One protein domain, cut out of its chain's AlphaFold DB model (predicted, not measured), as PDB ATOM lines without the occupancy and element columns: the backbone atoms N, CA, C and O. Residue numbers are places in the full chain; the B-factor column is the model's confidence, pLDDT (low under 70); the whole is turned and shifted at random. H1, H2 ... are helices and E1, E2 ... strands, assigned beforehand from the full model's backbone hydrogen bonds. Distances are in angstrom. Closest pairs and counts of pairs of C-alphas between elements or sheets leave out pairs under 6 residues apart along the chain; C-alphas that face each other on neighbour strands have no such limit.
ATOM      1  N   LYS A  80     153.092 120.122 146.212       35.81
ATOM      2  CA  LYS A  80     152.260 121.246 146.682       35.81
ATOM      3  C   LYS A  80     150.929 120.801 147.300       35.81
ATOM      4  O   LYS A  80     150.494 121.405 148.273       35.81
ATOM      5  N   ALA A  81     150.295 119.750 146.775       38.31
ATOM      6  CA  ALA A  81     149.046 119.196 147.309       38.31
ATOM      7  C   ALA A  81     149.256 118.356 148.577       38.31
ATOM      8  O   ALA A  81     148.348 118.274 149.402       38.31
ATOM      9  N   ALA A  82     150.450 117.780 148.761       42.22
ATOM     10  CA  ALA A  82     150.853 117.099 149.986       42.22
ATOM     11  C   ALA A  82     150.715 118.013 151.207       42.22
ATOM     12  O   ALA A  82     150.273 117.564 152.255       42.22
ATOM     13  N   TRP A  83     150.999 119.305 151.048       46.81
ATOM     14  CA  TRP A  83     150.988 120.289 152.129       46.81
ATOM     15  C   TRP A  83     149.821 121.278 151.988       46.81
ATOM     16  O   TRP A  83     149.970 122.476 152.223       46.81
ATOM     17  N   SER A  84     148.642 120.765 151.604       40.62
ATOM     18  CA  SER A  84     147.351 121.439 151.804       40.62
ATOM     19  C   SER A  84     147.207 121.869 153.271       40.62
ATOM     20  O   SER A  84     147.582 121.125 154.173       40.62
ATOM     21  N   ALA A  85     146.635 123.051 153.520       41.59
ATOM     22  CA  ALA A  85     146.471 123.642 154.854       41.59
ATOM     23  C   ALA A  85     145.610 122.809 155.833       41.59
ATOM     24  O   ALA A  85     145.477 123.179 156.996       41.59
ATOM     25  N   ILE A  86     145.017 121.705 155.370       46.47
ATOM     26  CA  ILE A  86     144.176 120.812 156.168       46.47
ATOM     27  C   ILE A  86     144.867 119.439 156.254       46.47
ATOM     28  O   ILE A  86     144.879 118.718 155.250       46.47
ATOM     29  N   PRO A  87     145.418 119.073 157.428       54.78
ATOM     30  CA  PRO A  87     145.886 117.723 157.733       54.78
ATOM     31  C   PRO A  87     144.844 116.660 157.388       54.78
ATOM     32  O   PRO A  87     143.651 116.849 157.645       54.78
ATOM     33  N   SER A  88     145.278 115.506 156.880       60.56
ATOM     34  CA  SER A  88     144.402 114.328 156.885       60.56
ATOM     35  C   SER A  88     144.311 113.770 158.305       60.56
ATOM     36  O   SER A  88     145.325 113.669 158.992       60.56
ATOM     37  N   ALA A  89     143.109 113.393 158.751       62.12
ATOM     38  CA  ALA A  89     142.950 112.729 160.042       62.12
ATOM     39  C   ALA A  89     143.710 111.385 160.024       62.12
ATOM     40  O   ALA A  89     143.455 110.572 159.128       62.12
ATOM     41  N   PRO A  90     144.635 111.135 160.968       66.31
ATOM     42  CA  PRO A  90     145.402 109.896 160.993       66.31
ATOM     43  C   PRO A  90     144.502 108.711 161.371       66.31
ATOM     44  O   PRO A  90     143.610 108.833 162.209       66.31
ATOM     45  N   THR A  91     144.737 107.552 160.755       69.25
ATOM     46  CA  THR A  91     144.080 106.295 161.140       69.25
ATOM     47  C   THR A  91     144.802 105.660 162.329       69.25
ATOM     48  O   THR A  91     146.009 105.836 162.484       69.25
ATOM     49  N   ASP A  92     144.105 104.862 163.144       72.56
ATOM     50  CA  ASP A  92     144.710 104.179 164.303       72.56
ATOM     51  C   ASP A  92     145.925 103.312 163.930       72.56
ATOM     52  O   ASP A  92     146.885 103.204 164.697       72.56
ATOM     53  N   ASP A  93     145.903 102.698 162.747       73.62
ATOM     54  CA  ASP A  93     147.015 101.888 162.251       73.62
ATOM     55  C   ASP A  93     148.224 102.747 161.886       73.62
ATOM     56  O   ASP A  93     149.352 102.368 162.201       73.62
ATOM     57  N   LEU A  94     147.997 103.932 161.311       70.81
ATOM     58  CA  LEU A  94     149.064 104.891 161.055       70.81
ATOM     59  C   LEU A  94     149.656 105.407 162.367       70.81
ATOM     60  O   LEU A  94     150.871 105.462 162.494       70.81
ATOM     61  N   ILE A  95     148.827 105.689 163.377       71.75
ATOM     62  CA  ILE A  95     149.300 106.099 164.709       71.75
ATOM     63  C   ILE A  95     150.231 105.039 165.308       71.75
ATOM     64  O   ILE A  95     151.327 105.358 165.772       71.75
ATOM     65  N   LYS A  96     149.828 103.763 165.262       77.56
ATOM     66  CA  LYS A  96     150.661 102.648 165.738       77.56
ATOM     67  C   LYS A  96     151.942 102.508 164.923       77.56
ATOM     68  O   LYS A  96     153.007 102.301 165.500       77.56
ATOM     69  N   GLN A  97     151.848 102.613 163.600       77.31
ATOM     70  CA  GLN A  97     152.996 102.507 162.708       77.31
ATOM     71  C   GLN A  97     154.002 103.631 162.965       77.31
ATOM     72  O   GLN A  97     155.178 103.350 163.165       77.31
ATOM     73  N   THR A  98     153.549 104.883 163.029       75.12
ATOM     74  CA  THR A  98     154.397 106.039 163.321       75.12
ATOM     75  C   THR A  98     155.038 105.908 164.697       75.12
ATOM     76  O   THR A  98     156.245 106.084 164.815       75.12
ATOM     77  N   LYS A  99     154.286 105.485 165.723       79.44
ATOM     78  CA  LYS A  99     154.854 105.216 167.053       79.44
ATOM     79  C   LYS A  99     155.980 104.181 167.004       79.44
ATOM     80  O   LYS A  99     157.013 104.375 167.640       79.44
ATOM     81  N   ASN A 100     155.794 103.105 166.242       81.00
ATOM     82  CA  ASN A 100     156.811 102.069 166.093       81.00
ATOM     83  C   ASN A 100     158.032 102.570 165.313       81.00
ATOM     84  O   ASN A 100     159.148 102.278 165.720       81.00
ATOM     85  N   ASN A 101     157.829 103.337 164.241       80.56
ATOM     86  CA  ASN A 101     158.899 103.805 163.359       80.56
ATOM     87  C   ASN A 101     159.727 104.943 163.968       80.56
ATOM     88  O   ASN A 101     160.929 105.017 163.740       80.56
ATOM     89  N   CYS A 102     159.105 105.821 164.757       79.50
ATOM     90  CA  CYS A 102     159.806 106.916 165.424       79.50
ATOM     91  C   CYS A 102     160.760 106.436 166.524       79.50
ATOM     92  O   CYS A 102     161.634 107.195 166.930       79.50
ATOM     93  N   HIS A 103     160.580 105.206 167.026       81.94
ATOM     94  CA  HIS A 103     161.412 104.590 168.065       81.94
ATOM     95  C   HIS A 103     161.683 105.497 169.286       81.94
ATOM     96  O   HIS A 103     162.716 105.371 169.939       81.94
ATOM     97  N   ILE A 104     160.754 106.401 169.623       82.38
ATOM     98  CA  ILE A 104     160.881 107.282 170.788       82.38
ATOM     99  C   ILE A 104     160.707 106.448 172.055       82.38
ATOM    100  O   ILE A 104     159.656 105.839 172.269       82.38
ATOM    101  N   THR A 105     161.737 106.427 172.902       83.06
ATOM    102  CA  THR A 105     161.714 105.734 174.194       83.06
ATOM    103  C   THR A 105     161.838 106.719 175.354       83.06
ATOM    104  O   THR A 105     162.169 107.893 175.170       83.06
ATOM    105  N   ASN A 106     161.594 106.246 176.580       82.25
ATOM    106  CA  ASN A 106     161.790 107.078 177.766       82.25
ATOM    107  C   ASN A 106     163.257 107.494 177.924       82.25
ATOM    108  O   ASN A 106     163.524 108.567 178.447       82.25
ATOM    109  N   GLU A 107     164.206 106.666 177.481       82.62
ATOM    110  CA  GLU A 107     165.630 107.005 177.449       82.62
ATOM    111  C   GLU A 107     165.894 108.181 176.511       82.62
ATOM    112  O   GLU A 107     166.616 109.101 176.891       82.62
ATOM    113  N   THR A 108     165.274 108.190 175.326       82.50
ATOM    114  CA  THR A 108     165.373 109.304 174.376       82.50
ATOM    115  C   THR A 108     164.836 110.595 174.992       82.50
ATOM    116  O   THR A 108     165.538 111.603 175.018       82.50
ATOM    117  N   LEU A 109     163.620 110.557 175.553       81.44
ATOM    118  CA  LEU A 109     162.991 111.731 176.171       81.44
ATOM    119  C   LEU A 109     163.768 112.233 177.399       81.44
ATOM    120  O   LEU A 109     163.961 113.436 177.567       81.44
ATOM    121  N   ALA A 110     164.260 111.316 178.232       81.00
ATOM    122  CA  ALA A 110     165.082 111.647 179.390       81.00
ATOM    123  C   ALA A 110     166.430 112.259 178.998       81.00
ATOM    124  O   ALA A 110     166.918 113.143 179.703       81.00
ATOM    125  N   GLY A 111     167.006 111.818 177.875       82.31
ATOM    126  CA  GLY A 111     168.222 112.385 177.305       82.31
ATOM    127  C   GLY A 111     168.075 113.867 176.968       82.31
ATOM    128  O   GLY A 111     168.940 114.649 177.356       82.31
ATOM    129  N   TYR A 112     166.968 114.260 176.327       81.44
ATOM    130  CA  TYR A 112     166.698 115.666 175.995       81.44
ATOM    131  C   TYR A 112     166.540 116.550 177.236       81.44
ATOM    132  O   TYR A 112     167.043 117.664 177.272       81.44
ATOM    133  N   GLU A 113     165.919 116.026 178.290       79.25
ATOM    134  CA  GLU A 113     165.688 116.762 179.542       79.25
ATOM    135  C   GLU A 113     166.883 116.722 180.515       79.25
ATOM    136  O   GLU A 113     166.830 117.319 181.590       79.25
ATOM    137  N   GLY A 114     167.941 115.959 180.210       79.75
ATOM    138  CA  GLY A 114     169.028 115.693 181.159       79.75
ATOM    139  C   GLY A 114     168.553 115.011 182.454       79.75
ATOM    140  O   GLY A 114     169.164 115.177 183.513       79.75
ATOM    141  N   ALA A 115     167.447 114.266 182.385       78.06
ATOM    142  CA  ALA A 115     166.747 113.686 183.525       78.06
ATOM    143  C   ALA A 115     166.911 112.157 183.585       78.06
ATOM    144  O   ALA A 115     167.506 111.522 182.716       78.06
ATOM    145  N   THR A 116     166.380 111.531 184.638       76.62
ATOM    146  CA  THR A 116     166.349 110.060 184.734       76.62
ATOM    147  C   THR A 116     165.076 109.491 184.108       76.62
ATOM    148  O   THR A 116     164.002 110.079 184.226       76.62
ATOM    149  N   VAL A 117     165.173 108.304 183.504       72.00
ATOM    150  CA  VAL A 117     164.072 107.583 182.829       72.00
ATOM    151  C   VAL A 117     162.821 107.424 183.703       72.00
ATOM    152  O   VAL A 117     161.703 107.515 183.209       72.00
ATOM    153  N   ALA A 118     162.994 107.242 185.017       65.06
ATOM    154  CA  ALA A 118     161.896 107.053 185.972       65.06
ATOM    155  C   ALA A 118     160.966 108.276 186.120       65.06
ATOM    156  O   ALA A 118     159.924 108.176 186.764       65.06
ATOM    157  N   THR A 119     161.343 109.418 185.542       68.06
ATOM    158  CA  THR A 119     160.608 110.687 185.645       68.06
ATOM    159  C   THR A 119     159.531 110.835 184.562       68.06
ATOM    160  O   THR A 119     158.673 111.705 184.688       68.06
ATOM    161  N   PHE A 120     159.545 109.992 183.520       69.12
ATOM    162  CA  PHE A 120     158.654 110.118 182.364       69.12
ATOM    163  C   PHE A 120     157.507 109.106 182.434       69.12
ATOM    164  O   PHE A 120     157.747 107.893 182.388       69.12
ATOM    165  N   PRO A 121     156.254 109.566 182.566       72.69
ATOM    166  CA  PRO A 121     155.111 108.676 182.506       72.69
ATOM    167  C   PRO A 121     154.912 108.144 181.072       72.69
ATOM    168  O   PRO A 121     155.256 108.788 180.082       72.69
ATOM    169  N   GLN A 122     154.403 106.911 180.966       73.69
ATOM    170  CA  GLN A 122     154.314 106.151 179.702       73.69
ATOM    171  C   GLN A 122     153.469 106.836 178.625       73.69
ATOM    172  O   GLN A 122     153.617 106.561 177.440       73.69
ATOM    173  N   ASP A 123     152.578 107.722 179.035       72.00
ATOM    174  CA  ASP A 123     151.747 108.522 178.154       72.00
ATOM    175  C   ASP A 123     152.503 109.620 177.397       72.00
ATOM    176  O   ASP A 123     151.987 110.108 176.396       72.00
ATOM    177  N   MET A 124     153.714 109.996 177.823       75.56
ATOM    178  CA  MET A 124     154.599 110.873 177.037       75.56
ATOM    179  C   MET A 124     155.189 110.164 175.807       75.56
ATOM    180  O   MET A 124     155.711 110.821 174.910       75.56
ATOM    181  N   LEU A 125     155.082 108.831 175.742       75.50
ATOM    182  CA  LEU A 125     155.472 108.025 174.580       75.50
ATOM    183  C   LEU A 125     154.364 107.916 173.530       75.50
ATOM    184  O   LEU A 125     154.557 107.278 172.492       75.50
ATOM    185  N   ASP A 126     153.195 108.491 173.799       79.56
ATOM    186  CA  ASP A 126     152.162 108.660 172.793       79.56
ATOM    187  C   ASP A 126     152.340 110.029 172.126       79.56
ATOM    188  O   ASP A 126     152.485 111.041 172.820       79.56
ATOM    189  N   PRO A 127     152.339 110.088 170.784       77.88
ATOM    190  CA  PRO A 127     152.464 111.356 170.090       77.88
ATOM    191  C   PRO A 127     151.259 112.238 170.418       77.88
ATOM    192  O   PRO A 127     150.105 111.826 170.304       77.88
ATOM    193  N   ALA A 128     151.538 113.471 170.824       74.69
ATOM    194  CA  ALA A 128     150.533 114.480 171.125       74.69
ATOM    195  C   ALA A 128     149.827 114.986 169.861       74.69
ATOM    196  O   ALA A 128     148.680 115.422 169.922       74.69
ATOM    197  N   LEU A 129     150.517 114.922 168.722       73.81
ATOM    198  CA  LEU A 129     149.970 115.212 167.406       73.81
ATOM    199  C   LEU A 129     150.532 114.225 166.393       73.81
ATOM    200  O   LEU A 129     151.728 113.944 166.419       73.81
ATOM    201  N   ILE A 130     149.681 113.780 165.470       73.31
ATOM    202  CA  ILE A 130     150.105 113.214 164.194       73.31
ATOM    203  C   ILE A 130     149.455 114.019 163.072       73.31
ATOM    204  O   ILE A 130     148.232 114.142 163.018       73.31
ATOM    205  N   ASP A 131     150.285 114.569 162.194       71.00
ATOM    206  CA  ASP A 131     149.896 115.278 160.978       71.00
ATOM    207  C   ASP A 131     150.365 114.467 159.763       71.00
ATOM    208  O   ASP A 131     151.489 113.964 159.738       71.00
ATOM    209  N   VAL A 132     149.501 114.311 158.764       65.69
ATOM    210  CA  VAL A 132     149.789 113.552 157.542       65.69
ATOM    211  C   VAL A 132     149.603 114.473 156.356       65.69
ATOM    212  O   VAL A 132     148.490 114.923 156.061       65.69
ATOM    213  N   ARG A 133     150.708 114.727 155.658       66.00
ATOM    214  CA  ARG A 133     150.786 115.665 154.544       66.00
ATOM    215  C   ARG A 133     151.424 114.996 153.337       66.00
ATOM    216  O   ARG A 133     152.637 114.814 153.239       66.00
ATOM    217  N   GLY A 134     150.555 114.578 152.416       65.56
ATOM    218  CA  GLY A 134     150.907 113.780 151.246       65.56
ATOM    219  C   GLY A 134     151.579 112.477 151.644       65.56
ATOM    220  O   GLY A 134     150.916 111.561 152.116       65.56
ATOM    221  N   THR A 135     152.887 112.395 151.424       63.53
ATOM    222  CA  THR A 135     153.689 111.206 151.732       63.53
ATOM    223  C   THR A 135     154.515 111.337 153.007       63.53
ATOM    224  O   THR A 135     155.282 110.433 153.325       63.53
ATOM    225  N   THR A 136     154.401 112.460 153.712       69.31
ATOM    226  CA  THR A 136     155.135 112.719 154.947       69.31
ATOM    227  C   THR A 136     154.176 112.647 156.123       69.31
ATOM    228  O   THR A 136     153.104 113.250 156.103       69.31
ATOM    229  N   THR A 137     154.558 111.892 157.148       76.19
ATOM    230  CA  THR A 137     153.844 111.830 158.424       76.19
ATOM    231  C   THR A 137     154.711 112.460 159.492       76.19
ATOM    232  O   THR A 137     155.893 112.152 159.598       76.19
ATOM    233  N   THR A 138     154.132 113.328 160.301       78.12
ATOM    234  CA  THR A 138     154.835 114.022 161.366       78.12
ATOM    235  C   THR A 138     154.156 113.737 162.687       78.12
ATOM    236  O   THR A 138     152.986 114.058 162.863       78.12
ATOM    237  N   ALA A 139     154.898 113.152 163.616       84.81
ATOM    238  CA  ALA A 139     154.494 112.946 164.993       84.81
ATOM    239  C   ALA A 139     155.238 113.913 165.910       84.81
ATOM    240  O   ALA A 139     156.436 114.132 165.748       84.81
ATOM    241  N   VAL A 140     154.540 114.472 166.894       85.62
ATOM    242  CA  VAL A 140     155.146 115.359 167.893       85.62
ATOM    243  C   VAL A 140     154.943 114.778 169.276       85.62
ATOM    244  O   VAL A 140     153.822 114.463 169.665       85.62
ATOM    245  N   TYR A 141     156.033 114.674 170.022       86.88
ATOM    246  CA  TYR A 141     156.073 114.228 171.406       86.88
ATOM    247  C   TYR A 141     156.433 115.413 172.293       86.88
ATOM    248  O   TYR A 141     157.181 116.299 171.889       86.88
ATOM    249  N   PHE A 142     155.902 115.440 173.508       83.69
ATOM    250  CA  PHE A 142     156.122 116.536 174.442       83.69
ATOM    251  C   PHE A 142     156.763 116.019 175.725       83.69
ATOM    252  O   PHE A 142     156.248 115.102 176.360       83.69
ATOM    253  N   THR A 143     157.857 116.656 176.128       80.06
ATOM    254  CA  THR A 143     158.505 116.500 177.438       80.06
ATOM    255  C   THR A 143     158.371 117.806 178.220       80.06
ATOM    256  O   THR A 143     158.057 118.822 177.609       80.06
ATOM    257  N   PRO A 144     158.566 117.870 179.547       78.06
ATOM    258  CA  PRO A 144     158.353 119.090 180.334       78.06
ATOM    259  C   PRO A 144     158.900 120.394 179.735       78.06
ATOM    260  O   PRO A 144     158.200 121.398 179.847       78.06
ATOM    261  N   SER A 145     160.051 120.357 179.061       78.06
ATOM    262  CA  SER A 145     160.718 121.505 178.444       78.06
ATOM    263  C   SER A 145     161.031 121.371 176.942       78.06
ATOM    264  O   SER A 145     161.497 122.340 176.352       78.06
ATOM    265  N   HIS A 146     160.724 120.249 176.277       82.69
ATOM    266  CA  HIS A 146     160.963 120.079 174.832       82.69
ATOM    267  C   HIS A 146     159.730 119.582 174.060       82.69
ATOM    268  O   HIS A 146     158.799 118.968 174.598       82.69
ATOM    269  N   ALA A 147     159.752 119.843 172.755       85.25
ATOM    270  CA  ALA A 147     158.948 119.169 171.750       85.25
ATOM    271  C   ALA A 147     159.885 118.332 170.872       85.25
ATOM    272  O   ALA A 147     160.827 118.858 170.290       85.25
ATOM    273  N   VAL A 148     159.639 117.029 170.780       86.62
ATOM    274  CA  VAL A 148     160.409 116.120 169.929       86.62
ATOM    275  C   VAL A 148     159.588 115.833 168.683       86.62
ATOM    276  O   VAL A 148     158.510 115.239 168.743       86.62
ATOM    277  N   LEU A 149     160.100 116.289 167.552       85.62
ATOM    278  CA  LEU A 149     159.519 116.130 166.238       85.62
ATOM    279  C   LEU A 149     160.051 114.857 165.591       85.62
ATOM    280  O   LEU A 149     161.247 114.739 165.360       85.62
ATOM    281  N   CYS A 150     159.166 113.942 165.225       85.56
ATOM    282  CA  CYS A 150     159.480 112.802 164.379       85.56
ATOM    283  C   CYS A 150     158.814 112.979 163.013       85.56
ATOM    284  O   CYS A 150     157.591 113.065 162.921       85.56
ATOM    285  N   VAL A 151     159.602 113.011 161.945       81.50
ATOM    286  CA  VAL A 151     159.128 113.113 160.564       81.50
ATOM    287  C   VAL A 151     159.457 111.822 159.832       81.50
ATOM    288  O   VAL A 151     160.622 111.498 159.635       81.50
ATOM    289  N   GLN A 152     158.425 111.099 159.422       77.62
ATOM    290  CA  GLN A 152     158.516 109.913 158.587       77.62
ATOM    291  C   GLN A 152     158.225 110.276 157.128       77.62
ATOM    292  O   GLN A 152     157.187 110.863 156.813       77.62
ATOM    293  N   PHE A 153     159.120 109.881 156.231       75.31
ATOM    294  CA  PHE A 153     159.017 110.119 154.796       75.31
ATOM    295  C   PHE A 153     158.412 108.926 154.041       75.31
ATOM    296  O   PHE A 153     158.247 107.826 154.571       75.31
ATOM    297  N   ALA A 154     158.092 109.160 152.765       68.38
ATOM    298  CA  ALA A 154     157.493 108.179 151.857       68.38
ATOM    299  C   ALA A 154     158.325 106.897 151.705       68.38
ATOM    300  O   ALA A 154     157.780 105.814 151.509       68.38
ATOM    301  N   ASP A 155     159.648 107.048 151.753       67.25
ATOM    302  CA  ASP A 155     160.639 105.980 151.630       67.25
ATOM    303  C   ASP A 155     160.787 105.156 152.921       67.25
ATOM    304  O   ASP A 155     161.528 104.176 152.947       67.25
ATOM    305  N   GLY A 156     160.068 105.533 153.984       68.44
ATOM    306  CA  GLY A 156     160.149 104.918 155.302       68.44
ATOM    307  C   GLY A 156     161.274 105.467 156.179       68.44
ATOM    308  O   GLY A 156     161.356 105.059 157.336       68.44
ATOM    309  N   SER A 157     162.103 106.387 155.677       73.19
ATOM    310  CA  SER A 157     163.115 107.049 156.499       73.19
ATOM    311  C   SER A 157     162.466 107.954 157.545       73.19
ATOM    312  O   SER A 157     161.354 108.468 157.362       73.19
ATOM    313  N   VAL A 158     163.155 108.116 158.671       78.31
ATOM    314  CA  VAL A 158     162.672 108.880 159.820       78.31
ATOM    315  C   VAL A 158     163.733 109.886 160.229       78.31
ATOM    316  O   VAL A 158     164.891 109.532 160.415       78.31
ATOM    317  N   SER A 159     163.323 111.136 160.416       81.00
ATOM    318  CA  SER A 159     164.147 112.179 161.016       81.00
ATOM    319  C   SER A 159     163.540 112.606 162.345       81.00
ATOM    320  O   SER A 159     162.350 112.917 162.412       81.00
ATOM    321  N   VAL A 160     164.351 112.617 163.402       80.94
ATOM    322  CA  VAL A 160     163.939 113.053 164.740       80.94
ATOM    323  C   VAL A 160     164.719 114.302 165.115       80.94
ATOM    324  O   VAL A 160     165.944 114.305 165.032       80.94
ATOM    325  N   ASN A 161     164.011 115.349 165.530       82.19
ATOM    326  CA  ASN A 161     164.604 116.617 165.941       82.19
ATOM    327  C   ASN A 161     163.983 117.077 167.246       82.19
ATOM    328  O   ASN A 161     162.777 116.937 167.446       82.19
ATOM    329  N   ASP A 162     164.802 117.628 168.126       83.88
ATOM    330  CA  ASP A 162     164.318 118.292 169.319       83.88
ATOM    331  C   ASP A 162     164.122 119.779 169.068       83.88
ATOM    332  O   ASP A 162     164.779 120.406 168.241       83.88
ATOM    333  N   MET A 163     163.162 120.324 169.792       82.06
ATOM    334  CA  MET A 163     162.860 121.731 169.795       82.06
ATOM    335  C   MET A 163     162.700 122.154 171.250       82.06
ATOM    336  O   MET A 163     161.750 121.705 171.909       82.06
ATOM    337  N   PRO A 164     163.614 122.978 171.788       76.81
ATOM    338  CA  PRO A 164     163.459 123.498 173.131       76.81
ATOM    339  C   PRO A 164     162.187 124.340 173.166       76.81
ATOM    340  O   PRO A 164     161.994 125.278 172.392       76.81
ATOM    341  N   MET A 165     161.283 123.992 174.069       74.62
ATOM    342  CA  MET A 165     160.165 124.861 174.384       74.62
ATOM    343  C   MET A 165     160.713 125.854 175.396       74.62
ATOM    344  O   MET A 165     161.191 125.432 176.451       74.62
ATOM    345  N   GLY A 166     160.698 127.146 175.039       61.31
ATOM    346  CA  GLY A 166     161.237 128.239 175.854       61.31
ATOM    347  C   GLY A 166     160.931 128.026 177.334       61.31
ATOM    348  O   GLY A 166     159.876 127.466 177.656       61.31
ATOM    349  N   PRO A 167     161.868 128.374 178.228       52.72
ATOM    350  CA  PRO A 167     161.912 127.773 179.537       52.72
ATOM    351  C   PRO A 167     160.562 127.949 180.219       52.72
ATOM    352  O   PRO A 167     160.043 129.056 180.388       52.72
ATOM    353  N   ASN A 168     159.972 126.824 180.610       51.16
ATOM    354  CA  ASN A 168     158.948 126.844 181.628       51.16
ATOM    355  C   ASN A 168     159.718 127.100 182.925       51.16
ATOM    356  O   ASN A 168     159.975 126.168 183.683       51.16
ATOM    357  N   ASP A 169     160.227 128.330 183.085       43.50
ATOM    358  CA  ASP A 169     160.965 128.779 184.256       43.50
ATOM    359  C   ASP A 169     160.077 128.409 185.433       43.50
ATOM    360  O   ASP A 169     159.035 129.035 185.646       43.50
ATOM    361  N   GLY A 170     160.421 127.318 186.121       43.22
ATOM    362  CA  GLY A 170     159.522 126.564 187.001       43.22
ATOM    363  C   GLY A 170     159.006 127.337 188.217       43.22
ATOM    364  O   GLY A 170     158.415 126.735 189.106       43.22
ATOM    365  N   ASN A 171     159.220 128.652 188.260       41.38
ATOM    366  CA  ASN A 171     158.804 129.581 189.296       41.38
ATOM    367  C   ASN A 171     157.895 130.726 188.803       41.38
ATOM    368  O   ASN A 171     157.267 131.371 189.640       41.38
ATOM    369  N   ASP A 172     157.764 130.965 187.492       50.78
ATOM    370  CA  ASP A 172     157.180 132.221 186.990       50.78
ATOM    371  C   ASP A 172     155.817 132.030 186.305       50.78
ATOM    372  O   ASP A 172     155.099 133.006 186.079       50.78
ATOM    373  N   GLY A 173     155.456 130.788 185.950       57.09
ATOM    374  CA  GLY A 173     154.173 130.451 185.311       57.09
ATOM    375  C   GLY A 173     153.947 131.127 183.950       57.09
ATOM    376  O   GLY A 173     152.810 131.256 183.503       57.09
ATOM    377  N   ASN A 174     155.021 131.596 183.309       66.88
ATOM    378  CA  ASN A 174     154.980 132.490 182.151       66.88
ATOM    379  C   ASN A 174     155.594 131.891 180.876       66.88
ATOM    380  O   ASN A 174     155.692 132.608 179.882       66.88
ATOM    381  N   GLY A 175     155.967 130.605 180.866       68.56
ATOM    382  CA  GLY A 175     156.570 129.939 179.697       68.56
ATOM    383  C   GLY A 175     155.699 129.990 178.433       68.56
ATOM    384  O   GLY A 175     156.199 129.929 177.316       68.56
ATOM    385  N   TRP A 176     154.388 130.201 178.582       76.75
ATOM    386  CA  TRP A 176     153.456 130.416 177.471       76.75
ATOM    387  C   TRP A 176     153.682 131.720 176.697       76.75
ATOM    388  O   TRP A 176     153.190 131.832 175.581       76.75
ATOM    389  N   LYS A 177     154.400 132.705 177.254       81.62
ATOM    390  CA  LYS A 177     154.590 134.031 176.634       81.62
ATOM    391  C   LYS A 177     155.550 134.031 175.450       81.62
ATOM    392  O   LYS A 177     155.526 134.979 174.670       81.62
ATOM    393  N   THR A 178     156.373 132.998 175.319       83.19
ATOM    394  CA  THR A 178     157.401 132.929 174.281       83.19
ATOM    395  C   THR A 178     157.209 131.645 173.484       83.19
ATOM    396  O   THR A 178     157.682 130.590 173.910       83.19
ATOM    397  N   PRO A 179     156.489 131.700 172.349       86.75
ATOM    398  CA  PRO A 179     156.426 130.582 171.421       86.75
ATOM    399  C   PRO A 179     157.838 130.201 170.963       86.75
ATOM    400  O   PRO A 179     158.623 131.074 170.599       86.75
ATOM    401  N   GLY A 180     158.149 128.908 170.979       84.75
ATOM    402  CA  GLY A 180     159.333 128.371 170.322       84.75
ATOM    403  C   GLY A 180     159.083 128.265 168.823       84.75
ATOM    404  O   GLY A 180     157.974 127.934 168.391       84.75
ATOM    405  N   THR A 181     160.115 128.506 168.028       86.50
ATOM    406  CA  THR A 181     160.028 128.517 166.565       86.50
ATOM    407  C   THR A 181     161.243 127.878 165.946       86.50
ATOM    408  O   THR A 181     162.352 128.249 166.289       86.50
ATOM    409  N   ILE A 182     161.047 126.975 164.995       83.56
ATOM    410  CA  ILE A 182     162.154 126.382 164.254       83.56
ATOM    411  C   ILE A 182     161.837 126.418 162.773       83.56
ATOM    412  O   ILE A 182     160.716 126.119 162.341       83.56
ATOM    413  N   THR A 183     162.833 126.814 161.994       85.31
ATOM    414  CA  THR A 183     162.750 126.749 160.544       85.31
ATOM    415  C   THR A 183     163.271 125.396 160.102       85.31
ATOM    416  O   THR A 183     164.399 125.009 160.395       85.31
ATOM    417  N   VAL A 184     162.430 124.680 159.377       79.38
ATOM    418  CA  VAL A 184     162.692 123.341 158.883       79.38
ATOM    419  C   VAL A 184     162.809 123.414 157.373       79.38
ATOM    420  O   VAL A 184     161.903 123.890 156.684       79.38
ATOM    421  N   LYS A 185     163.933 122.933 156.851       82.12
ATOM    422  CA  LYS A 185     164.121 122.712 155.424       82.12
ATOM    423  C   LYS A 185     163.902 121.238 155.144       82.12
ATOM    424  O   LYS A 185     164.634 120.401 155.657       82.12
ATOM    425  N   ILE A 186     162.896 120.924 154.343       74.81
ATOM    426  CA  ILE A 186     162.575 119.549 153.977       74.81
ATOM    427  C   ILE A 186     163.024 119.329 152.542       74.81
ATOM    428  O   ILE A 186     162.514 119.971 151.621       74.81
ATOM    429  N   ASP A 187     163.993 118.436 152.355       72.12
ATOM    430  CA  ASP A 187     164.427 118.043 151.023       72.12
ATOM    431  C   ASP A 187     163.389 117.135 150.377       72.12
ATOM    432  O   ASP A 187     162.841 116.214 150.987       72.12
ATOM    433  N   GLY A 188     163.119 117.409 149.107       61.00
ATOM    434  CA  GLY A 188     162.273 116.553 148.311       61.00
ATOM    435  C   GLY A 188     162.976 115.238 147.967       61.00
ATOM    436  O   GLY A 188     164.156 115.217 147.614       61.00
ATOM    437  N   ASN A 189     162.229 114.134 148.015       53.50
ATOM    438  CA  ASN A 189     162.676 112.864 147.449       53.50
ATOM    439  C   ASN A 189     162.967 113.047 145.944       53.50
ATOM    440  O   ASN A 189     162.220 113.728 145.234       53.50
ATOM    441  N   ASP A 190     164.054 112.453 145.452       54.06
ATOM    442  CA  ASP A 190     164.447 112.419 144.032       54.06
ATOM    443  C   ASP A 190     164.916 113.748 143.398       54.06
ATOM    444  O   ASP A 190     164.761 113.956 142.191       54.06
ATOM    445  N   GLY A 191     165.500 114.665 144.178       52.28
ATOM    446  CA  GLY A 191     166.023 115.935 143.647       52.28
ATOM    447  C   GLY A 191     164.932 116.948 143.288       52.28
ATOM    448  O   GLY A 191     165.153 117.853 142.480       52.28
ATOM    449  N   THR A 192     163.743 116.786 143.872       56.44
ATOM    450  CA  THR A 192     162.713 117.827 143.879       56.44
ATOM    451  C   THR A 192     163.139 118.988 144.787       56.44
ATOM    452  O   THR A 192     163.951 118.811 145.695       56.44
ATOM    453  N   GLU A 193     162.651 120.201 144.496       63.69
ATOM    454  CA  GLU A 193     163.032 121.410 145.239       63.69
ATOM    455  C   GLU A 193     162.753 121.236 146.736       63.69
ATOM    456  O   GLU A 193     161.645 120.857 147.127       63.69
ATOM    457  N   SER A 194     163.755 121.521 147.573       70.94
ATOM    458  CA  SER A 194     163.550 121.615 149.015       70.94
ATOM    459  C   SER A 194     162.537 122.715 149.311       70.94
ATOM    460  O   SER A 194     162.555 123.771 148.672       70.94
ATOM    461  N   PHE A 195     161.699 122.509 150.319       71.94
ATOM    462  CA  PHE A 195     160.786 123.543 150.788       71.94
ATOM    463  C   PHE A 195     161.074 123.919 152.234       71.94
ATOM    464  O   PHE A 195     161.599 123.132 153.021       71.94
ATOM    465  N   MET A 196     160.724 125.158 152.558       78.56
ATOM    466  CA  MET A 196     160.881 125.724 153.888       78.56
ATOM    467  C   MET A 196     159.559 125.665 154.636       78.56
ATOM    468  O   MET A 196     158.480 125.764 154.043       78.56
ATOM    469  N   ALA A 197     159.662 125.537 155.944       79.62
ATOM    470  CA  ALA A 197     158.553 125.449 156.859       79.62
ATOM    471  C   ALA A 197     158.936 126.101 158.185       79.62
ATOM    472  O   ALA A 197     160.023 125.850 158.691       79.62
ATOM    473  N   THR A 198     158.029 126.858 158.787       82.94
ATOM    474  CA  THR A 198     158.177 127.315 160.167       82.94
ATOM    475  C   THR A 198     157.258 126.488 161.048       82.94
ATOM    476  O   THR A 198     156.033 126.483 160.877       82.94
ATOM    477  N   MET A 199     157.866 125.778 161.992       84.75
ATOM    478  CA  MET A 199     157.161 125.076 163.052       84.75
ATOM    479  C   MET A 199     157.155 125.940 164.300       84.75
ATOM    480  O   MET A 199     158.160 126.552 164.652       84.75
ATOM    481  N   ILE A 200     155.997 126.011 164.943       86.44
ATOM    482  CA  ILE A 200     155.740 126.878 166.087       86.44
ATOM    483  C   ILE A 200     155.204 125.988 167.195       86.44
ATOM    484  O   ILE A 200     154.224 125.278 166.975       86.44
ATOM    485  N   VAL A 201     155.812 126.025 168.372       87.19
ATOM    486  CA  VAL A 201     155.364 125.271 169.549       87.19
ATOM    487  C   VAL A 201     155.237 126.201 170.742       87.19
ATOM    488  O   VAL A 201     155.959 127.186 170.863       87.19
ATOM    489  N   GLY A 202     154.344 125.886 171.669       86.94
ATOM    490  CA  GLY A 202     154.281 126.649 172.908       86.94
ATOM    491  C   GLY A 202     153.342 126.064 173.946       86.94
ATOM    492  O   GLY A 202     152.664 125.058 173.722       86.94
ATOM    493  N   TYR A 203     153.324 126.719 175.101       87.12
ATOM    494  CA  TYR A 203     152.430 126.393 176.207       87.12
ATOM    495  C   TYR A 203     151.135 127.197 176.115       87.12
ATOM    496  O   TYR A 203     151.123 128.335 175.646       87.12
ATOM    497  N   LEU A 204     150.048 126.605 176.598       87.25
ATOM    498  CA  LEU A 204     148.789 127.302 176.819       87.25
ATOM    499  C   LEU A 204     148.838 128.030 178.181       87.25
ATOM    500  O   LEU A 204     149.396 127.479 179.131       87.25
ATOM    501  N   PRO A 205     148.256 129.237 178.310       81.75
ATOM    502  CA  PRO A 205     148.371 130.059 179.523       81.75
ATOM    503  C   PRO A 205     147.808 129.439 180.806       81.75
ATOM    504  O   PRO A 205     148.370 129.644 181.878       81.75
ATOM    505  N   ASP A 206     146.706 128.692 180.711       77.38
ATOM    506  CA  ASP A 206     146.044 128.054 181.860       77.38
ATOM    507  C   ASP A 206     145.400 126.690 181.521       77.38
ATOM    508  O   ASP A 206     144.478 126.233 182.197       77.38
ATOM    509  N   GLY A 207     145.905 126.011 180.484       69.25
ATOM    510  CA  GLY A 207     145.385 124.718 180.027       69.25
ATOM    511  C   GLY A 207     144.406 124.840 178.854       69.25
ATOM    512  O   GLY A 207     144.710 125.475 177.852       69.25
ATOM    513  N   GLU A 208     143.254 124.172 178.932       76.56
ATOM    514  CA  GLU A 208     142.432 123.812 177.758       76.56
ATOM    515  C   GLU A 208     141.525 124.933 177.209       76.56
ATOM    516  O   GLU A 208     140.974 124.802 176.107       76.56
ATOM    517  N   ASN A 209     141.369 126.031 177.958       88.06
ATOM    518  CA  ASN A 209     140.412 127.106 177.658       88.06
ATOM    519  C   ASN A 209     140.892 128.094 176.593       88.06
ATOM    520  O   ASN A 209     140.127 128.973 176.199       88.06
ATOM    521  N   TRP A 210     142.127 127.958 176.122       90.31
ATOM    522  CA  TRP A 210     142.701 128.835 175.112       90.31
ATOM    523  C   TRP A 210     142.769 128.133 173.766       90.31
ATOM    524  O   TRP A 210     143.230 126.994 173.667       90.31
ATOM    525  N   ASP A 211     142.318 128.840 172.736       90.94
ATOM    526  CA  ASP A 211     142.497 128.451 171.349       90.94
ATOM    527  C   ASP A 211     143.618 129.283 170.712       90.94
ATOM    528  O   ASP A 211     143.501 130.510 170.609       90.94
ATOM    529  N   PRO A 212     144.720 128.628 170.313       91.56
ATOM    530  CA  PRO A 212     145.819 129.260 169.600       91.56
ATOM    531  C   PRO A 212     145.523 129.372 168.098       91.56
ATOM    532  O   PRO A 212     145.180 128.391 167.435       91.56
ATOM    533  N   TYR A 213     145.738 130.558 167.539       90.94
ATOM    534  CA  TYR A 213     145.638 130.842 166.109       90.94
ATOM    535  C   TYR A 213     146.912 131.506 165.603       90.94
ATOM    536  O   TYR A 213     147.463 132.389 166.248       90.94
ATOM    537  N   ILE A 214     147.365 131.127 164.418       90.00
ATOM    538  CA  ILE A 214     148.546 131.688 163.781       90.00
ATOM    539  C   ILE A 214     148.125 132.755 162.783       90.00
ATOM    540  O   ILE A 214     147.372 132.486 161.845       90.00
ATOM    541  N   LYS A 215     148.635 133.969 162.983       90.62
ATOM    542  CA  LYS A 215     148.459 135.116 162.093       90.62
ATOM    543  C   LYS A 215     149.797 135.424 161.429       90.62
ATOM    544  O   LYS A 215     150.752 135.798 162.107       90.62
ATOM    545  N   VAL A 216     149.851 135.285 160.111       87.81
ATOM    546  CA  VAL A 216     151.005 135.656 159.283       87.81
ATOM    547  C   VAL A 216     150.506 136.559 158.166       87.81
ATOM    548  O   VAL A 216     149.456 136.299 157.576       87.81
ATOM    549  N   ASP A 217     151.247 137.622 157.872       84.06
ATOM    550  CA  ASP A 217     150.871 138.556 156.817       84.06
ATOM    551  C   ASP A 217     150.790 137.848 155.458       84.06
ATOM    552  O   ASP A 217     151.715 137.167 155.019       84.06
ATOM    553  N   GLY A 218     149.657 138.015 154.773       76.50
ATOM    554  CA  GLY A 218     149.415 137.396 153.467       76.50
ATOM    555  C   GLY A 218     148.993 135.923 153.511       76.50
ATOM    556  O   GLY A 218     148.748 135.351 152.449       76.50
ATOM    557  N   ILE A 219     148.848 135.328 154.699       77.19
ATOM    558  CA  ILE A 219     148.320 133.973 154.898       77.19
ATOM    559  C   ILE A 219     147.011 134.068 155.694       77.19
ATOM    560  O   ILE A 219     146.859 134.908 156.581       77.19
ATOM    561  N   GLU A 220     146.031 133.229 155.357       77.25
ATOM    562  CA  GLU A 220     144.806 133.119 156.155       77.25
ATOM    563  C   GLU A 220     145.142 132.658 157.579       77.25
ATOM    564  O   GLU A 220     146.064 131.875 157.788       77.25
ATOM    565  N   THR A 221     144.409 133.156 158.576       79.19
ATOM    566  CA  THR A 221     144.626 132.752 159.968       79.19
ATOM    567  C   THR A 221     144.375 131.255 160.135       79.19
ATOM    568  O   THR A 221     143.296 130.763 159.807       79.19
ATOM    569  N   VAL A 222     145.360 130.535 160.674       80.56
ATOM    570  CA  VAL A 222     145.312 129.073 160.826       80.56
ATOM    571  C   VAL A 222     145.137 128.719 162.296       80.56
ATOM    572  O   VAL A 222     145.869 129.226 163.138       80.56
ATOM    573  N   ALA A 223     144.194 127.841 162.635       83.94
ATOM    574  CA  ALA A 223     144.117 127.297 163.990       83.94
ATOM    575  C   ALA A 223     145.323 126.383 164.247       83.94
ATOM    576  O   ALA A 223     145.608 125.493 163.446       83.94
ATOM    577  N   ALA A 224     146.030 126.596 165.354       85.19
ATOM    578  CA  ALA A 224     147.082 125.683 165.768       85.19
ATOM    579  C   ALA A 224     146.460 124.425 166.385       85.19
ATOM    580  O   ALA A 224     145.392 124.463 167.003       85.19
ATOM    581  N   THR A 225     147.140 123.295 166.234       82.75
ATOM    582  CA  THR A 225     146.693 122.058 166.856       82.75
ATOM    583  C   THR A 225     147.081 122.073 168.323       82.75
ATOM    584  O   THR A 225     148.249 122.251 168.669       82.75
ATOM    585  N   LYS A 226     146.100 121.872 169.200       83.38
ATOM    586  CA  LYS A 226     146.314 121.851 170.644       83.38
ATOM    587  C   LYS A 226     146.313 120.429 171.193       83.38
ATOM    588  O   LYS A 226     145.494 119.598 170.811       83.38
ATOM    589  N   SER A 227     147.207 120.185 172.140       80.56
ATOM    590  CA  SER A 227     147.182 119.032 173.027       80.56
ATOM    591  C   SER A 227     146.610 119.478 174.367       80.56
ATOM    592  O   SER A 227     147.322 120.050 175.195       80.56
ATOM    593  N   GLU A 228     145.314 119.227 174.567       78.62
ATOM    594  CA  GLU A 228     144.586 119.571 175.797       78.62
ATOM    595  C   GLU A 228     145.241 118.929 177.023       78.62
ATOM    596  O   GLU A 228     145.635 119.627 177.957       78.62
ATOM    597  N   ARG A 229     145.520 117.624 176.928       76.69
ATOM    598  CA  ARG A 229     146.200 116.832 177.962       76.69
ATOM    599  C   ARG A 229     147.500 117.464 178.456       76.69
ATOM    600  O   ARG A 229     147.797 117.401 179.645       76.69
ATOM    601  N   TRP A 230     148.295 118.006 177.536       76.44
ATOM    602  CA  TRP A 230     149.627 118.528 177.843       76.44
ATOM    603  C   TRP A 230     149.648 120.047 178.025       76.44
ATOM    604  O   TRP A 230     150.700 120.586 178.362       76.44
ATOM    605  N   GLY A 231     148.520 120.737 177.812       84.00
ATOM    606  CA  GLY A 231     148.440 122.194 177.886       84.00
ATOM    607  C   GLY A 231     149.357 122.884 176.876       84.00
ATOM    608  O   GLY A 231     150.031 123.854 177.216       84.00
ATOM    609  N   ARG A 232     149.457 122.348 175.654       85.81
ATOM    610  CA  ARG A 232     150.418 122.797 174.631       85.81
ATOM    611  C   ARG A 232     149.775 122.929 173.274       85.81
ATOM    612  O   ARG A 232     148.718 122.356 173.020       85.81
ATOM    613  N   TYR A 233     150.453 123.630 172.384       86.00
ATOM    614  CA  TYR A 233     150.051 123.726 170.995       86.00
ATOM    615  C   TYR A 233     151.237 123.607 170.058       86.00
ATOM    616  O   TYR A 233     152.391 123.822 170.435       86.00
ATOM    617  N   ILE A 234     150.903 123.279 168.822       86.12
ATOM    618  CA  ILE A 234     151.818 123.252 167.706       86.12
ATOM    619  C   ILE A 234     151.118 123.774 166.460       86.12
ATOM    620  O   ILE A 234     149.949 123.483 166.203       86.12
ATOM    621  N   ALA A 235     151.848 124.530 165.661       83.75
ATOM    622  CA  ALA A 235     151.432 124.909 164.333       83.75
ATOM    623  C   ALA A 235     152.566 124.746 163.339       83.75
ATOM    624  O   ALA A 235     153.746 124.703 163.686       83.75
ATOM    625  N   TRP A 236     152.168 124.691 162.077       80.69
ATOM    626  CA  TRP A 236     153.081 124.535 160.970       80.69
ATOM    627  C   TRP A 236     152.620 125.401 159.810       80.69
ATOM    628  O   TRP A 236     151.552 125.160 159.239       80.69
ATOM    629  N   ILE A 237     153.445 126.382 159.453       80.94
ATOM    630  CA  ILE A 237     153.211 127.285 158.331       80.94
ATOM    631  C   ILE A 237     154.246 127.036 157.222       80.94
ATOM    632  O   ILE A 237     155.438 126.944 157.518       80.94
ATOM    633  N   PRO A 238     153.830 126.904 155.949       77.44
ATOM    634  CA  PRO A 238     154.761 126.851 154.826       77.44
ATOM    635  C   PRO A 238     155.570 128.147 154.684       77.44
ATOM    636  O   PRO A 238     155.020 129.243 154.780       77.44
ATOM    637  N   GLY A 239     156.852 128.007 154.358       79.69
ATOM    638  CA  GLY A 239     157.802 129.107 154.229       79.69
ATOM    639  C   GLY A 239     158.557 129.406 155.520       79.69
ATOM    640  O   GLY A 239     158.271 128.845 156.571       79.69
ATOM    641  N   GLU A 240     159.541 130.291 155.410       85.62
ATOM    642  CA  GLU A 240     160.210 130.912 156.551       85.62
ATOM    643  C   GLU A 240     159.439 132.186 156.898       85.62
ATOM    644  O   GLU A 240     159.490 133.175 156.161       85.62
ATOM    645  N   VAL A 241     158.639 132.128 157.961       85.50
ATOM    646  CA  VAL A 241     157.668 133.177 158.283       85.50
ATOM    647  C   VAL A 241     157.814 133.679 159.713       85.50
ATOM    648  O   VAL A 241     158.169 132.942 160.629       85.50
ATOM    649  N   SER A 242     157.466 134.947 159.903       90.62
ATOM    650  CA  SER A 242     157.247 135.568 161.205       90.62
ATOM    651  C   SER A 242     155.803 136.046 161.320       90.62
ATOM    652  O   SER A 242     155.113 136.250 160.316       90.62
ATOM    653  N   GLY A 243     155.319 136.191 162.549       92.38
ATOM    654  CA  GLY A 243     153.924 136.538 162.773       92.38
ATOM    655  C   GLY A 243     153.542 136.587 164.241       92.38
ATOM    656  O   GLY A 243     154.364 136.865 165.115       92.38
ATOM    657  N   LEU A 244     152.259 136.335 164.496       94.00
ATOM    658  CA  LEU A 244     151.673 136.335 165.829       94.00
ATOM    659  C   LEU A 244     150.963 135.008 166.110       94.00
ATOM    660  O   LEU A 244     150.208 134.509 165.275       94.00
ATOM    661  N   VAL A 245     151.146 134.483 167.318       92.94
ATOM    662  CA  VAL A 245     150.246 133.499 167.916       92.94
ATOM    663  C   VAL A 245     149.180 134.261 168.691       92.94
ATOM    664  O   VAL A 245     149.453 134.854 169.732       92.94
ATOM    665  N   ALA A 246     147.966 134.265 168.166       93.94
ATOM    666  CA  ALA A 246     146.797 134.831 168.805       93.94
ATOM    667  C   ALA A 246     146.151 133.796 169.721       93.94
ATOM    668  O   ALA A 246     145.644 132.776 169.260       93.94
ATOM    669  N   MET A 247     146.162 134.076 171.015       93.69
ATOM    670  CA  MET A 247     145.509 133.266 172.031       93.69
ATOM    671  C   MET A 247     144.126 133.837 172.294       93.69
ATOM    672  O   MET A 247     144.013 135.007 172.653       93.69
ATOM    673  N   VAL A 248     143.084 133.024 172.132       93.19
ATOM    674  CA  VAL A 248     141.695 133.424 172.392       93.19
ATOM    675  C   VAL A 248     141.106 132.534 173.475       93.19
ATOM    676  O   VAL A 248     141.111 131.311 173.355       93.19
ATOM    677  N   ASN A 249     140.596 133.137 174.542       92.19
ATOM    678  CA  ASN A 249     139.919 132.419 175.605       92.19
ATOM    679  C   ASN A 249     138.503 132.039 175.155       92.19
ATOM    680  O   ASN A 249     137.677 132.907 174.885       92.19
ATOM    681  N   LYS A 250     138.191 130.742 175.129       87.81
ATOM    682  CA  LYS A 250     136.889 130.206 174.694       87.81
ATOM    683  C   LYS A 250     135.708 130.659 175.554       87.81
ATOM    684  O   LYS A 250     134.563 130.533 175.130       87.81
ATOM    685  N   LEU A 251     135.964 131.052 176.803       90.00
ATOM    686  CA  LEU A 251     134.925 131.376 177.780       90.00
ATOM    687  C   LEU A 251     134.607 132.870 177.802       90.00
ATOM    688  O   LEU A 251     133.460 133.239 178.047       90.00
ATOM    689  N   THR A 252     135.620 133.714 177.599       91.44
ATOM    690  CA  THR A 252     135.492 135.172 177.726       91.44
ATOM    691  C   THR A 252     135.601 135.917 176.399       91.44
ATOM    692  O   THR A 252     135.313 137.109 176.373       91.44
ATOM    693  N   ASP A 253     136.024 135.244 175.322       88.50
ATOM    694  CA  ASP A 253     136.424 135.833 174.035       88.50
ATOM    695  C   ASP A 253     137.570 136.864 174.147       88.50
ATOM    696  O   ASP A 253     137.907 137.550 173.178       88.50
ATOM    697  N   GLU A 254     138.201 136.981 175.318       91.81
ATOM    698  CA  GLU A 254     139.386 137.811 175.503       91.81
ATOM    699  C   GLU A 254     140.591 137.141 174.851       91.81
ATOM    700  O   GLU A 254     140.738 135.918 174.874       91.81
ATOM    701  N   GLY A 255     141.489 137.946 174.292       91.50
ATOM    702  CA  GLY A 255     142.673 137.419 173.646       91.50
ATOM    703  C   GLY A 255     143.867 138.343 173.720       91.50
ATOM    704  O   GLY A 255     143.755 139.536 174.009       91.50
ATOM    705  N   PHE A 256     145.024 137.763 173.448       92.56
ATOM    706  CA  PHE A 256     146.287 138.472 173.333       92.56
ATOM    707  C   PHE A 256     147.126 137.831 172.228       92.56
ATOM    708  O   PHE A 256     146.930 136.670 171.873       92.56
ATOM    709  N   ASP A 257     148.071 138.597 171.698       93.62
ATOM    710  CA  ASP A 257     148.943 138.159 170.616       93.62
ATOM    711  C   ASP A 257     150.384 138.040 171.133       93.62
ATOM    712  O   ASP A 257     150.879 138.925 171.837       93.62
ATOM    713  N   LEU A 258     151.056 136.949 170.773       91.56
ATOM    714  CA  LEU A 258     152.462 136.696 171.078       91.56
ATOM    715  C   LEU A 258     153.272 136.694 169.785       91.56
ATOM    716  O   LEU A 258     152.916 135.956 168.865       91.56
ATOM    717  N   PRO A 259     154.349 137.483 169.679       91.56
ATOM    718  CA  PRO A 259     155.181 137.461 168.491       91.56
ATOM    719  C   PRO A 259     155.952 136.150 168.382       91.56
ATOM    720  O   PRO A 259     156.376 135.573 169.382       91.56
ATOM    721  N   PHE A 260     156.169 135.725 167.146       89.00
ATOM    722  CA  PHE A 260     157.092 134.658 166.804       89.00
ATOM    723  C   PHE A 260     157.849 135.036 165.526       89.00
ATOM    724  O   PHE A 260     157.373 135.829 164.707       89.00
ATOM    725  N   GLY A 261     159.028 134.463 165.332       83.25
ATOM    726  CA  GLY A 261     159.824 134.649 164.125       83.25
ATOM    727  C   GLY A 261     160.763 133.472 163.925       83.25
ATOM    728  O   GLY A 261     160.929 132.699 164.855       83.25
ATOM    729  N   PRO A 262     161.352 133.301 162.738       72.94
ATOM    730  CA  PRO A 262     162.362 132.271 162.552       72.94
ATOM    731  C   PRO A 262     163.518 132.504 163.534       72.94
ATOM    732  O   PRO A 262     163.903 133.650 163.784       72.94
ATOM    733  N   GLU A 263     164.055 131.426 164.103       69.94
ATOM    734  CA  GLU A 263     165.316 131.504 164.839       69.94
ATOM    735  C   GLU A 263     166.428 132.001 163.905       69.94
ATOM    736  O   GLU A 263     166.426 131.701 162.712       69.94
ATOM    737  N   GLU A 264     167.392 132.757 164.441       66.81
ATOM    738  CA  GLU A 264     168.571 133.206 163.674       66.81
ATOM    739  C   GLU A 264     169.523 132.046 163.319       66.81
ATOM    740  O   GLU A 264     170.534 132.243 162.637       66.81
ATOM    741  N   GLU A 265     169.221 130.835 163.785       72.00
ATOM    742  CA  GLU A 265     169.994 129.632 163.515       72.00
ATOM    743  C   GLU A 265     169.730 129.073 162.112       72.00
ATOM    744  O   GLU A 265     168.719 129.345 161.460       72.00
ATOM    745  N   ALA A 266     170.687 128.285 161.612       74.56
ATOM    746  CA  ALA A 266     170.533 127.638 160.318       74.56
ATOM    747  C   ALA A 266     169.310 126.699 160.343       74.56
ATOM    748  O   ALA A 266     169.136 125.973 161.322       74.56
ATOM    749  N   PRO A 267     168.498 126.658 159.270       78.12
ATOM    750  CA  PRO A 267     167.350 125.768 159.213       78.12
ATOM    751  C   PRO A 267     167.739 124.317 159.480       78.12
ATOM    752  O   PRO A 267     168.717 123.815 158.916       78.12
ATOM    753  N   VAL A 268     166.927 123.627 160.276       81.31
ATOM    754  CA  VAL A 268     167.083 122.192 160.488       81.31
ATOM    755  C   VAL A 268     166.752 121.476 159.190       81.31
ATOM    756  O   VAL A 268     165.644 121.577 158.659       81.31
ATOM    757  N   GLN A 269     167.745 120.773 158.663       79.69
ATOM    758  CA  GLN A 269     167.629 120.036 157.418       79.69
ATOM    759  C   GLN A 269     167.036 118.654 157.700       79.69
ATOM    760  O   GLN A 269     167.665 117.823 158.351       79.69
ATOM    761  N   LEU A 270     165.837 118.401 157.177       73.25
ATOM    762  CA  LEU A 270     165.222 117.079 157.147       73.25
ATOM    763  C   LEU A 270     165.351 116.538 155.738       73.25
ATOM    764  O   LEU A 270     164.793 117.104 154.793       73.25
ATOM    765  N   SER A 271     166.075 115.441 155.601       69.19
ATOM    766  CA  SER A 271     166.261 114.798 154.313       69.19
ATOM    767  C   SER A 271     165.916 113.321 154.447       69.19
ATOM    768  O   SER A 271     166.321 112.691 155.426       69.19
TER     769      SER A 271
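What this domain is: This is residues 80 to 271 of the 300 residues of an uncharacterized protein of Acidimicrobiales bacterium mtb01 (UniProt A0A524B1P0). Picture three sheets stacked in turn and partly face to face: the five-stranded sheet E8 E9 E6 E5 E12 in the middle, the four-stranded sheet E1 E2 E3 E4 over one of its faces and the three-stranded sheet E7 E10 E11 over the other. Helix H1 crosses the four-stranded sheet on the face turned away from the five-stranded one, and the short helices H2 and H3 only graze that sheet. The printed part has 192 residues, with three named helices followed by twelve named strands, E1 to E12, and the class is mixed, helices and strands. The five-stranded sheet, in the order E8 E9 E6 E5 E12, is mixed, and the other two, in the orders given, are antiparallel. The whole is compact, with a radius of gyration of the C-alphas of 16.2 A and spans of 47 by 46 by 34 A.

Where its parts are: Begin at Lys 80 and pass residues 80 to 91, which hold no named element, to C-alpha 92 at (144.710, 104.179, 164.303); from there H1, residues 92 to 102, runs 15.4 A. Next come H2, residues 106 to 112, and H3, residues 122 to 125. Then read the strands E1, 129 to 133, E2, 136 to 142, E3, 146 to 152, and E4, 158 to 164. E5 is 180 to 186, and E6, the longest strand, runs 26.9 A from C-alpha 195 at (160.786, 123.543, 150.788) to C-alpha 203. After it find E7, 210 to 215, E8, 225 to 227, E9, 232 to 238, which is 20.7 A long, E10, 243 to 249, E11, 255 to 260, and E12, 268 to 270, ending at C-alpha 270 at (165.222, 117.079, 157.147).

How they stand to each other: Start with the twisted five-stranded sheet, whose edge strands are E8 and E12. In it N 225 and O 234 of the hairpin E8 and E9 are 2.8 A apart, N 235 and O 200 of antiparallel E9 and E6 2.8 A, and N 184 and O 197 of the hairpin E5 and E6 2.8 A. E5 and E12 are parallel, with N 270 and O 185 at 2.8 A. The sheets form a stack of sheets, three sheets face to face in turn. On one side look to the meander E1 E2 E3 E4, each strand the antiparallel neighbour of the one before; the facing parts of this sheet and the five-stranded one are 8.8 A apart, centre to centre. Across its hairpins find N 131 and O 138 at 2.8 A, N 139 and O 150 at 2.8 A, and N 149 and O 161 at 2.8 A. H1 makes two layers with this sheet, a helix on one face, at a height over the sheet of 9.4 A; it lies over E1 and E2 and only just over E3, on which 3 of its C-alphas fall. On the local plane H1 stands at 78 degrees to E1, across the strands, and its closest C-alphas to E3 are those of Cys 102 and Cys 150, 6.0 A apart. H2 and H3 are close but not clearly touching, the closest C-alphas being those of Asn 106 and Leu 125, 7.1 A apart. The facing parts of the sheet E7 E10 E11 and the five-stranded sheet are 9.7 A apart, centre to centre; N 213 and O 246 of antiparallel E7 and E10 are 2.8 A apart, as are N 245 and O 258 of the hairpin E10 and E11. In H1 and H2 every O i to N i+4 pair is within hydrogen-bond range, and H3 is too short for one.

The domain as a whole: Measure the whole from C-alpha 190 to C-alpha 252, the two farthest apart, at 49.9 A. The printed part has no cut, and the one long link is E4 to E5, with 15 residues. The mean pLDDT of the printed part is 76.5; 43 residues are under 70, among them 80 to 91, 166 to 175 and 188 to 193.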